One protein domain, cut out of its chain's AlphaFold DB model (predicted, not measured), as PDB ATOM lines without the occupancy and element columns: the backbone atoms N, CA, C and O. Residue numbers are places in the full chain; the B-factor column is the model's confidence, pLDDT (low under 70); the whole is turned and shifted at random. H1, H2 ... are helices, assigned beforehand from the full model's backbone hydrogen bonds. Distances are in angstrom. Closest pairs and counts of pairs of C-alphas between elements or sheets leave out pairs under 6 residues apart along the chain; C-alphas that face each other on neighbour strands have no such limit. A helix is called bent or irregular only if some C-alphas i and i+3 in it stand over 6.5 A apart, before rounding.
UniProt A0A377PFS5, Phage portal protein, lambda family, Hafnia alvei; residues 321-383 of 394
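Overview. This is residues 321 to 383 of the 394 residues of the protein "Phage portal protein, lambda family" of Hafnia alvei (UniProt A0A377PFS5). A long helix, H3, reaches out like an arm from a corner where its first residues pack on the short helix H2, and a third helix, H1, lies near H2 at the other end of the model. The unnamed tail after H3 folds back towards H1, and the whole makes an open, C-shaped frame with few contacts between its helices. The printed part has 63 residues with three named helices, in the order H1, H2, H3, and no named strand; the class is all helix. It is loose, with a radius of gyration of the C-alphas of 13.7 A, and the C-alphas span 35 by 24 by 24 A.

Arrangement. H3, residues 355 to 372, is the longest helix. It touches H2, residues 344 to 350, with residues 355 to 358 alone. The closest C-alphas of the two are those of Gly 345 and Pro 355, 5.1 A apart. Their lines stand at a steep tilt of 67 degrees, only just short of about perpendicular, and they run opposite ways. H1, residues 326 to 338, is close to H2 but not clearly touching it, with 2 pairs of C-alphas within 8 A; the closest are those of Leu 337 and Glu 344, 7.1 A apart. H1 and H2 run opposite ways at a tilt of 37 degrees, only just steep. H1 and H3 are apart. In H1, H2 and H3 every O i to N i+4 pair is within hydrogen-bond range.

Along the chain. H3 is 25.6 A long from C-alpha 355 at (112.898, 93.290, 155.278) to C-alpha 372 at (129.775, 101.181, 172.774). H2 measures 9.9 A from the C-alpha of Glu 344 to that of Ala 350. H1 is 18.0 A long from Pro 326, with its C-alpha at (124.704, 102.310, 143.462), to Arg 338. None of the three helices is bent.

Size, cuts and confidence. The two C-alphas farthest apart are those of Ala 341 and Leu 372, at 37.1 A. The links from H1 to H2, of 5 residues, and from H2 to H3, of 4 residues, are tight. Residues 324 to 329, of which 326 to 329 belong to H1, stand free; residues 360 to 365, which belong to H3, and residues 367 to 373, of which 367 to 372 belong to H3, stand free too. The printed part has no cut. The mean pLDDT of the printed part is 83.0, and it is under 70 at residue 322 and at residues 378 to 383.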
ATOM      1  N   MET A 321     118.921  91.740 140.326       74.94
ATOM      2  CA  MET A 321     119.834  92.437 139.430       74.94
ATOM      3  C   MET A 321     120.885  93.212 140.245       74.94
ATOM      4  O   MET A 321     120.509  94.042 141.078       74.94
ATOM      5  N   PRO A 322     122.193  92.977 140.029       69.19
ATOM      6  CA  PRO A 322     123.225  93.789 140.653       69.19
ATOM      7  C   PRO A 322     123.203  95.203 140.066       69.19
ATOM      8  O   PRO A 322     123.014  95.397 138.864       69.19
ATOM      9  N   TRP A 323     123.400  96.195 140.930       72.81
ATOM     10  CA  TRP A 323     123.388  97.607 140.556       72.81
ATOM     11  C   TRP A 323     124.651  97.966 139.775       72.81
ATOM     12  O   TRP A 323     125.748  97.555 140.157       72.81
ATOM     13  N   ILE A 324     124.510  98.767 138.716       71.12
ATOM     14  CA  ILE A 324     125.678  99.279 137.977       71.12
ATOM     15  C   ILE A 324     126.231 100.530 138.671       71.12
ATOM     16  O   ILE A 324     127.437 100.665 138.843       71.12
ATOM     17  N   ASP A 325     125.345 101.443 139.079       80.31
ATOM     18  CA  ASP A 325     125.695 102.688 139.774       80.31
ATOM     19  C   ASP A 325     124.869 102.789 141.065       80.31
ATOM     20  O   ASP A 325     123.722 103.259 141.041       80.31
ATOM     21  N   PRO A 326     125.430 102.336 142.202       81.06
ATOM     22  CA  PRO A 326     124.704 102.310 143.462       81.06
ATOM     23  C   PRO A 326     124.208 103.676 143.933       81.06
ATOM     24  O   PRO A 326     123.166 103.754 144.581       81.06
ATOM     25  N   LEU A 327     124.927 104.755 143.607       85.75
ATOM     26  CA  LEU A 327     124.582 106.099 144.062       85.75
ATOM     27  C   LEU A 327     123.359 106.636 143.315       85.75
ATOM     28  O   LEU A 327     122.446 107.191 143.935       85.75
ATOM     29  N   LYS A 328     123.311 106.467 141.989       83.81
ATOM     30  CA  LYS A 328     122.138 106.874 141.198       83.81
ATOM     31  C   LYS A 328     120.908 106.070 141.584       83.81
ATOM     32  O   LYS A 328     119.839 106.646 141.761       83.81
ATOM     33  N   GLU A 329     121.055 104.763 141.769       82.00
ATOM     34  CA  GLU A 329     119.932 103.902 142.135       82.00
ATOM     35  C   GLU A 329     119.431 104.171 143.558       82.00
ATOM     36  O   GLU A 329     118.222 104.281 143.755       82.00
ATOM     37  N   ALA A 330     120.315 104.387 144.539       86.69
ATOM     38  CA  ALA A 330     119.910 104.789 145.888       86.69
ATOM     39  C   ALA A 330     119.151 106.126 145.891       86.69
ATOM     40  O   ALA A 330     118.146 106.272 146.592       86.69
ATOM     41  N   ASN A 331     119.583 107.094 145.074       89.00
ATOM     42  CA  ASN A 331     118.861 108.351 144.901       89.00
ATOM     43  C   ASN A 331     117.478 108.145 144.267       89.00
ATOM     44  O   ASN A 331     116.507 108.726 144.752       89.00
ATOM     45  N   SER A 332     117.367 107.286 143.251       86.56
ATOM     46  CA  SER A 332     116.080 106.909 142.657       86.56
ATOM     47  C   SER A 332     115.152 106.252 143.681       86.56
ATOM     48  O   SER A 332     114.006 106.672 143.820       86.56
ATOM     49  N   TRP A 333     115.646 105.292 144.472       88.62
ATOM     50  CA  TRP A 333     114.876 104.663 145.551       88.62
ATOM     51  C   TRP A 333     114.429 105.672 146.606       88.62
ATOM     52  O   TRP A 333     113.274 105.648 147.021       88.62
ATOM     53  N   ARG A 334     115.296 106.615 146.994       87.50
ATOM     54  CA  ARG A 334     114.930 107.709 147.905       87.50
ATOM     55  C   ARG A 334     113.762 108.531 147.358       87.50
ATOM     56  O   ARG A 334     112.864 108.871 148.124       87.50
ATOM     57  N   VAL A 335     113.764 108.845 146.062       90.81
ATOM     58  CA  VAL A 335     112.664 109.572 145.406       90.81
ATOM     59  C   VAL A 335     111.386 108.731 145.381       90.81
ATOM     60  O   VAL A 335     110.336 109.246 145.750       90.81
ATOM     61  N   LEU A 336     111.463 107.444 145.028       89.69
ATOM     62  CA  LEU A 336     110.301 106.544 144.983       89.69
ATOM     63  C   LEU A 336     109.652 106.344 146.358       89.69
ATOM     64  O   LEU A 336     108.432 106.424 146.477       89.69
ATOM     65  N   LEU A 337     110.466 106.136 147.397       88.88
ATOM     66  CA  LEU A 337     110.005 105.996 148.781       88.88
ATOM     67  C   LEU A 337     109.342 107.283 149.276       88.88
ATOM     68  O   LEU A 337     108.256 107.241 149.846       88.88
ATOM     69  N   ARG A 338     109.967 108.442 149.025       84.12
ATOM     70  CA  ARG A 338     109.400 109.749 149.396       84.12
ATOM     71  C   ARG A 338     108.136 110.085 148.607       84.12
ATOM     72  O   ARG A 338     107.245 110.725 149.151       84.12
ATOM     73  N   GLY A 339     108.062 109.656 147.349       86.19
ATOM     74  CA  GLY A 339     106.894 109.816 146.485       86.19
ATOM     75  C   GLY A 339     105.764 108.823 146.766       86.19
ATOM     76  O   GLY A 339     104.731 108.904 146.112       86.19
ATOM     77  N   GLY A 340     105.945 107.879 147.700       85.75
ATOM     78  CA  GLY A 340     104.943 106.865 148.042       85.75
ATOM     79  C   GLY A 340     104.743 105.776 146.980       85.75
ATOM     80  O   GLY A 340     103.828 104.970 147.104       85.75
ATOM     81  N   ALA A 341     105.594 105.730 145.951       87.50
ATOM     82  CA  ALA A 341     105.524 104.737 144.876       87.50
ATOM     83  C   ALA A 341     106.188 103.396 145.248       87.50
ATOM     84  O   ALA A 341     106.044 102.417 144.522       87.50
ATOM     85  N   ALA A 342     106.931 103.352 146.356       89.12
ATOM     86  CA  ALA A 342     107.598 102.156 146.856       89.12
ATOM     87  C   ALA A 342     107.629 102.130 148.389       89.12
ATOM     88  O   ALA A 342     107.524 103.173 149.038       89.12
ATOM     89  N   THR A 343     107.844 100.946 148.967       88.62
ATOM     90  CA  THR A 343     108.048 100.760 150.412       88.62
ATOM     91  C   THR A 343     109.493 100.385 150.750       88.62
ATOM     92  O   THR A 343     110.242  99.878 149.913       88.62
ATOM     93  N   GLU A 344     109.901 100.573 152.013       87.44
ATOM     94  CA  GLU A 344     111.214 100.111 152.501       87.44
ATOM     95  C   GLU A 344     111.411  98.605 152.278       87.44
ATOM     96  O   GLU A 344     112.525  98.141 152.031       87.44
ATOM     97  N   GLY A 345     110.322  97.834 152.365       86.19
ATOM     98  CA  GLY A 345     110.344  96.398 152.122       86.19
ATOM     99  C   GLY A 345     110.689  96.065 150.674       86.19
ATOM    100  O   GLY A 345     111.468  95.142 150.441       86.19
ATOM    101  N   ASP A 346     110.174  96.840 149.721       85.69
ATOM    102  CA  ASP A 346     110.455  96.651 148.296       85.69
ATOM    103  C   ASP A 346     111.922  96.935 147.986       85.69
ATOM    104  O   ASP A 346     112.568  96.135 147.311       85.69
ATOM    105  N   TRP A 347     112.491  97.995 148.571       87.69
ATOM    106  CA  TRP A 347     113.923  98.276 148.446       87.69
ATOM    107  C   TRP A 347     114.776  97.131 149.007       87.69
ATOM    108  O   TRP A 347     115.696  96.640 148.347       87.69
ATOM    109  N   VAL A 348     114.477  96.657 150.218       88.50
ATOM    110  CA  VAL A 348     115.261  95.581 150.839       88.50
ATOM    111  C   VAL A 348     115.168  94.278 150.032       88.50
ATOM    112  O   VAL A 348     116.187  93.615 149.825       88.50
ATOM    113  N   ARG A 349     113.983  93.941 149.506       85.88
ATOM    114  CA  ARG A 349     113.795  92.773 148.633       85.88
ATOM    115  C   ARG A 349     114.478  92.928 147.281       85.88
ATOM    116  O   ARG A 349     115.038  91.952 146.799       85.88
ATOM    117  N   ALA A 350     114.511  94.132 146.707       84.12
ATOM    118  CA  ALA A 350     115.265  94.420 145.485       84.12
ATOM    119  C   ALA A 350     116.779  94.200 145.661       84.12
ATOM    120  O   ALA A 350     117.495  94.016 144.684       84.12
ATOM    121  N   ARG A 351     117.267  94.168 146.908       83.62
ATOM    122  CA  ARG A 351     118.642  93.784 147.262       83.62
ATOM    123  C   ARG A 351     118.798  92.305 147.633       83.62
ATOM    124  O   ARG A 351     119.866  91.904 148.084       83.62
ATOM    125  N   GLY A 352     117.749  91.498 147.476       83.50
ATOM    126  CA  GLY A 352     117.750  90.072 147.806       83.50
ATOM    127  C   GLY A 352     117.752  89.785 149.309       83.50
ATOM    128  O   GLY A 352     118.081  88.676 149.720       83.50
ATOM    129  N   ALA A 353     117.412  90.771 150.145       84.81
ATOM    130  CA  ALA A 353     117.373  90.621 151.594       84.81
ATOM    131  C   ALA A 353     115.934  90.565 152.122       84.81
ATOM    132  O   ALA A 353     114.984  91.045 151.500       84.81
ATOM    133  N   ASN A 354     115.766  89.986 153.312       83.94
ATOM    134  CA  ASN A 354     114.485  89.978 154.007       83.94
ATOM    135  C   ASN A 354     114.289  91.301 154.785       83.94
ATOM    136  O   ASN A 354     115.134  91.635 155.623       83.94
ATOM    137  N   PRO A 355     113.176  92.034 154.573       86.31
ATOM    138  CA  PRO A 355     112.898  93.290 155.278       86.31
ATOM    139  C   PRO A 355     112.905  93.177 156.805       86.31
ATOM    140  O   PRO A 355     113.454  94.045 157.483       86.31
ATOM    141  N   GLY A 356     112.334  92.103 157.354       83.75
ATOM    142  CA  GLY A 356     112.274  91.876 158.798       83.75
ATOM    143  C   GLY A 356     113.656  91.648 159.405       83.75
ATOM    144  O   GLY A 356     113.985  92.232 160.437       83.75
ATOM    145  N   ASP A 357     114.507  90.868 158.733       83.81
ATOM    146  CA  ASP A 357     115.870  90.608 159.208       83.81
ATOM    147  C   ASP A 357     116.761  91.856 159.115       83.81
ATOM    148  O   ASP A 357     117.619  92.058 159.972       83.81
ATOM    149  N   VAL A 358     116.556  92.716 158.109       88.44
ATOM    150  CA  VAL A 358     117.246  94.015 158.019       88.44
ATOM    151  C   VAL A 358     116.814  94.946 159.146       88.44
ATOM    152  O   VAL A 358     117.678  95.503 159.816       88.44
ATOM    153  N   LYS A 359     115.509  95.079 159.418       88.50
ATOM    154  CA  LYS A 359     115.025  95.912 160.535       88.50
ATOM    155  C   LYS A 359     115.540  95.416 161.887       88.50
ATOM    156  O   LYS A 359     115.983  96.227 162.696       88.50
ATOM    157  N   ARG A 360     115.547  94.095 162.112       85.38
ATOM    158  CA  ARG A 360     116.080  93.490 163.343       85.38
ATOM    159  C   ARG A 360     117.577  93.758 163.514       85.38
ATOM    160  O   ARG A 360     117.978  94.184 164.590       85.38
ATOM    161  N   ARG A 361     118.385  93.536 162.467       87.19
ATOM    162  CA  ARG A 361     119.831  93.820 162.504       87.19
ATOM    163  C   ARG A 361     120.106  95.296 162.744       87.19
ATOM    164  O   ARG A 361     120.869  95.612 163.641       87.19
ATOM    165  N   ARG A 362     119.396  96.182 162.042       87.12
ATOM    166  CA  ARG A 362     119.526  97.629 162.227       87.12
ATOM    167  C   ARG A 362     119.239  98.059 163.663       87.12
ATOM    168  O   ARG A 362     119.964  98.880 164.203       87.12
ATOM    169  N   LYS A 363     118.193  97.505 164.289       88.38
ATOM    170  CA  LYS A 363     117.901  97.768 165.704       88.38
ATOM    171  C   LYS A 363     119.043  97.297 166.609       88.38
ATOM    172  O   LYS A 363     119.480  98.069 167.450       88.38
ATOM    173  N   ALA A 364     119.521  96.067 166.419       88.44
ATOM    174  CA  ALA A 364     120.625  95.524 167.206       88.44
ATOM    175  C   ALA A 364     121.907  96.364 167.057       88.44
ATOM    176  O   ALA A 364     122.519  96.700 168.061       88.44
ATOM    177  N   GLU A 365     122.250  96.772 165.832       88.12
ATOM    178  CA  GLU A 365     123.397  97.641 165.541       88.12
ATOM    179  C   GLU A 365     123.268  99.008 166.225       88.12
ATOM    180  O   GLU A 365     124.225  99.488 166.819       88.12
ATOM    181  N   ILE A 366     122.090  99.645 166.185       87.00
ATOM    182  CA  ILE A 366     121.856 100.934 166.862       87.00
ATOM    183  C   ILE A 366     121.991 100.791 168.384       87.00
ATOM    184  O   ILE A 366     122.662 101.608 169.015       87.00
ATOM    185  N   ASP A 367     121.378  99.758 168.967       89.44
ATOM    186  CA  ASP A 367     121.418  99.504 170.410       89.44
ATOM    187  C   ASP A 367     122.866  99.193 170.878       89.44
ATOM    188  O   ASP A 367     123.321  99.691 171.915       89.44
ATOM    189  N   GLU A 368     123.628  98.428 170.089       89.44
ATOM    190  CA  GLU A 368     125.043  98.119 170.335       89.44
ATOM    191  C   GLU A 368     125.935  99.359 170.188       89.44
ATOM    192  O   GLU A 368     126.735  99.652 171.077       89.44
ATOM    193  N   ASN A 369     125.752 100.151 169.128       89.31
ATOM    194  CA  ASN A 369     126.492 101.396 168.909       89.31
ATOM    195  C   ASN A 369     126.290 102.385 170.060       89.31
ATOM    196  O   ASN A 369     127.255 102.987 170.532       89.31
ATOM    197  N   ALA A 370     125.052 102.518 170.547       87.06
ATOM    198  CA  ALA A 370     124.740 103.349 171.704       87.06
ATOM    199  C   ALA A 370     125.460 102.862 172.973       87.06
ATOM    200  O   ALA A 370     125.978 103.677 173.736       87.06
ATOM    201  N   THR A 371     125.546 101.543 173.167       91.00
ATOM    202  CA  THR A 371     126.248 100.925 174.304       91.00
ATOM    203  C   THR A 371     127.763 101.133 174.225       91.00
ATOM    204  O   THR A 371     128.404 101.421 175.232       91.00
ATOM    205  N   LEU A 372     128.338 101.024 173.025       91.44
ATOM    206  CA  LEU A 372     129.775 101.181 172.774       91.44
ATOM    207  C   LEU A 372     130.212 102.648 172.609       91.44
ATOM    208  O   LEU A 372     131.403 102.924 172.475       91.44
ATOM    209  N   GLY A 373     129.270 103.596 172.598       88.06
ATOM    210  CA  GLY A 373     129.550 105.013 172.356       88.06
ATOM    211  C   GLY A 373     130.021 105.322 170.928       88.06
ATOM    212  O   GLY A 373     130.629 106.372 170.702       88.06
ATOM    213  N   LEU A 374     129.757 104.432 169.967       84.25
ATOM    214  CA  LEU A 374     130.122 104.602 168.561       84.25
ATOM    215  C   LEU A 374     129.127 105.543 167.874       84.25
ATOM    216  O   LEU A 374     127.914 105.359 167.965       84.25
ATOM    217  N   LYS A 375     129.638 106.559 167.171       77.75
ATOM    218  CA  LYS A 375     128.829 107.541 166.440       77.75
ATOM    219  C   LYS A 375     129.198 107.522 164.967       77.75
ATOM    220  O   LYS A 375     130.360 107.724 164.625       77.75
ATOM    221  N   PHE A 376     128.194 107.332 164.120       75.25
ATOM    222  CA  PHE A 376     128.335 107.340 162.671       75.25
ATOM    223  C   PHE A 376     127.457 108.440 162.070       75.25
ATOM    224  O   PHE A 376     126.374 108.732 162.570       75.25
ATOM    225  N   ASP A 377     127.927 109.022 160.973       71.38
ATOM    226  CA  ASP A 377     127.188 109.941 160.097       71.38
ATOM    227  C   ASP A 377     125.947 109.291 159.454       71.38
ATOM    228  O   ASP A 377     124.994 109.968 159.086       71.38
ATOM    229  N   THR A 378     125.936 107.962 159.358       66.75
ATOM    230  CA  THR A 378     124.821 107.159 158.830       66.75
ATOM    231  C   THR A 378     123.581 107.089 159.733       66.75
ATOM    232  O   THR A 378     122.548 106.570 159.295       66.75
ATOM    233  N   ASP A 379     123.650 107.599 160.967       64.50
ATOM    234  CA  ASP A 379     122.500 107.742 161.862       64.50
ATOM    235  C   ASP A 379     121.843 109.122 161.666       64.50
ATOM    236  O   ASP A 379     122.440 110.136 162.040       64.50
ATOM    237  N   PRO A 380     120.602 109.198 161.139       61.78
ATOM    238  CA  PRO A 380     119.915 110.470 160.911       61.78
ATOM    239  C   PRO A 380     119.726 111.319 162.172       61.78
ATOM    240  O   PRO A 380     119.521 112.523 162.057       61.78
ATOM    241  N   ALA A 381     119.782 110.727 163.372       63.84
ATOM    242  CA  ALA A 381     119.739 111.483 164.623       63.84
ATOM    243  C   ALA A 381     121.019 112.310 164.869       63.84
ATOM    244  O   ALA A 381     120.997 113.260 165.652       63.84
ATOM    245  N   ASN A 382     122.121 111.957 164.199       62.72
ATOM    246  CA  ASN A 382     123.437 112.581 164.319       62.72
ATOM    247  C   ASN A 382     123.896 113.297 163.031       62.72
ATOM    248  O   ASN A 382     124.916 113.992 163.059       62.72
ATOM    249  N   ASP A 383     123.150 113.171 161.928       60.44
ATOM    250  CA  ASP A 383     123.411 113.876 160.671       60.44
ATOM    251  C   ASP A 383     123.085 115.374 160.818       60.44
ATOM    252  O   ASP A 383     121.930 115.783 160.955       60.44
TER     253      ASP A 383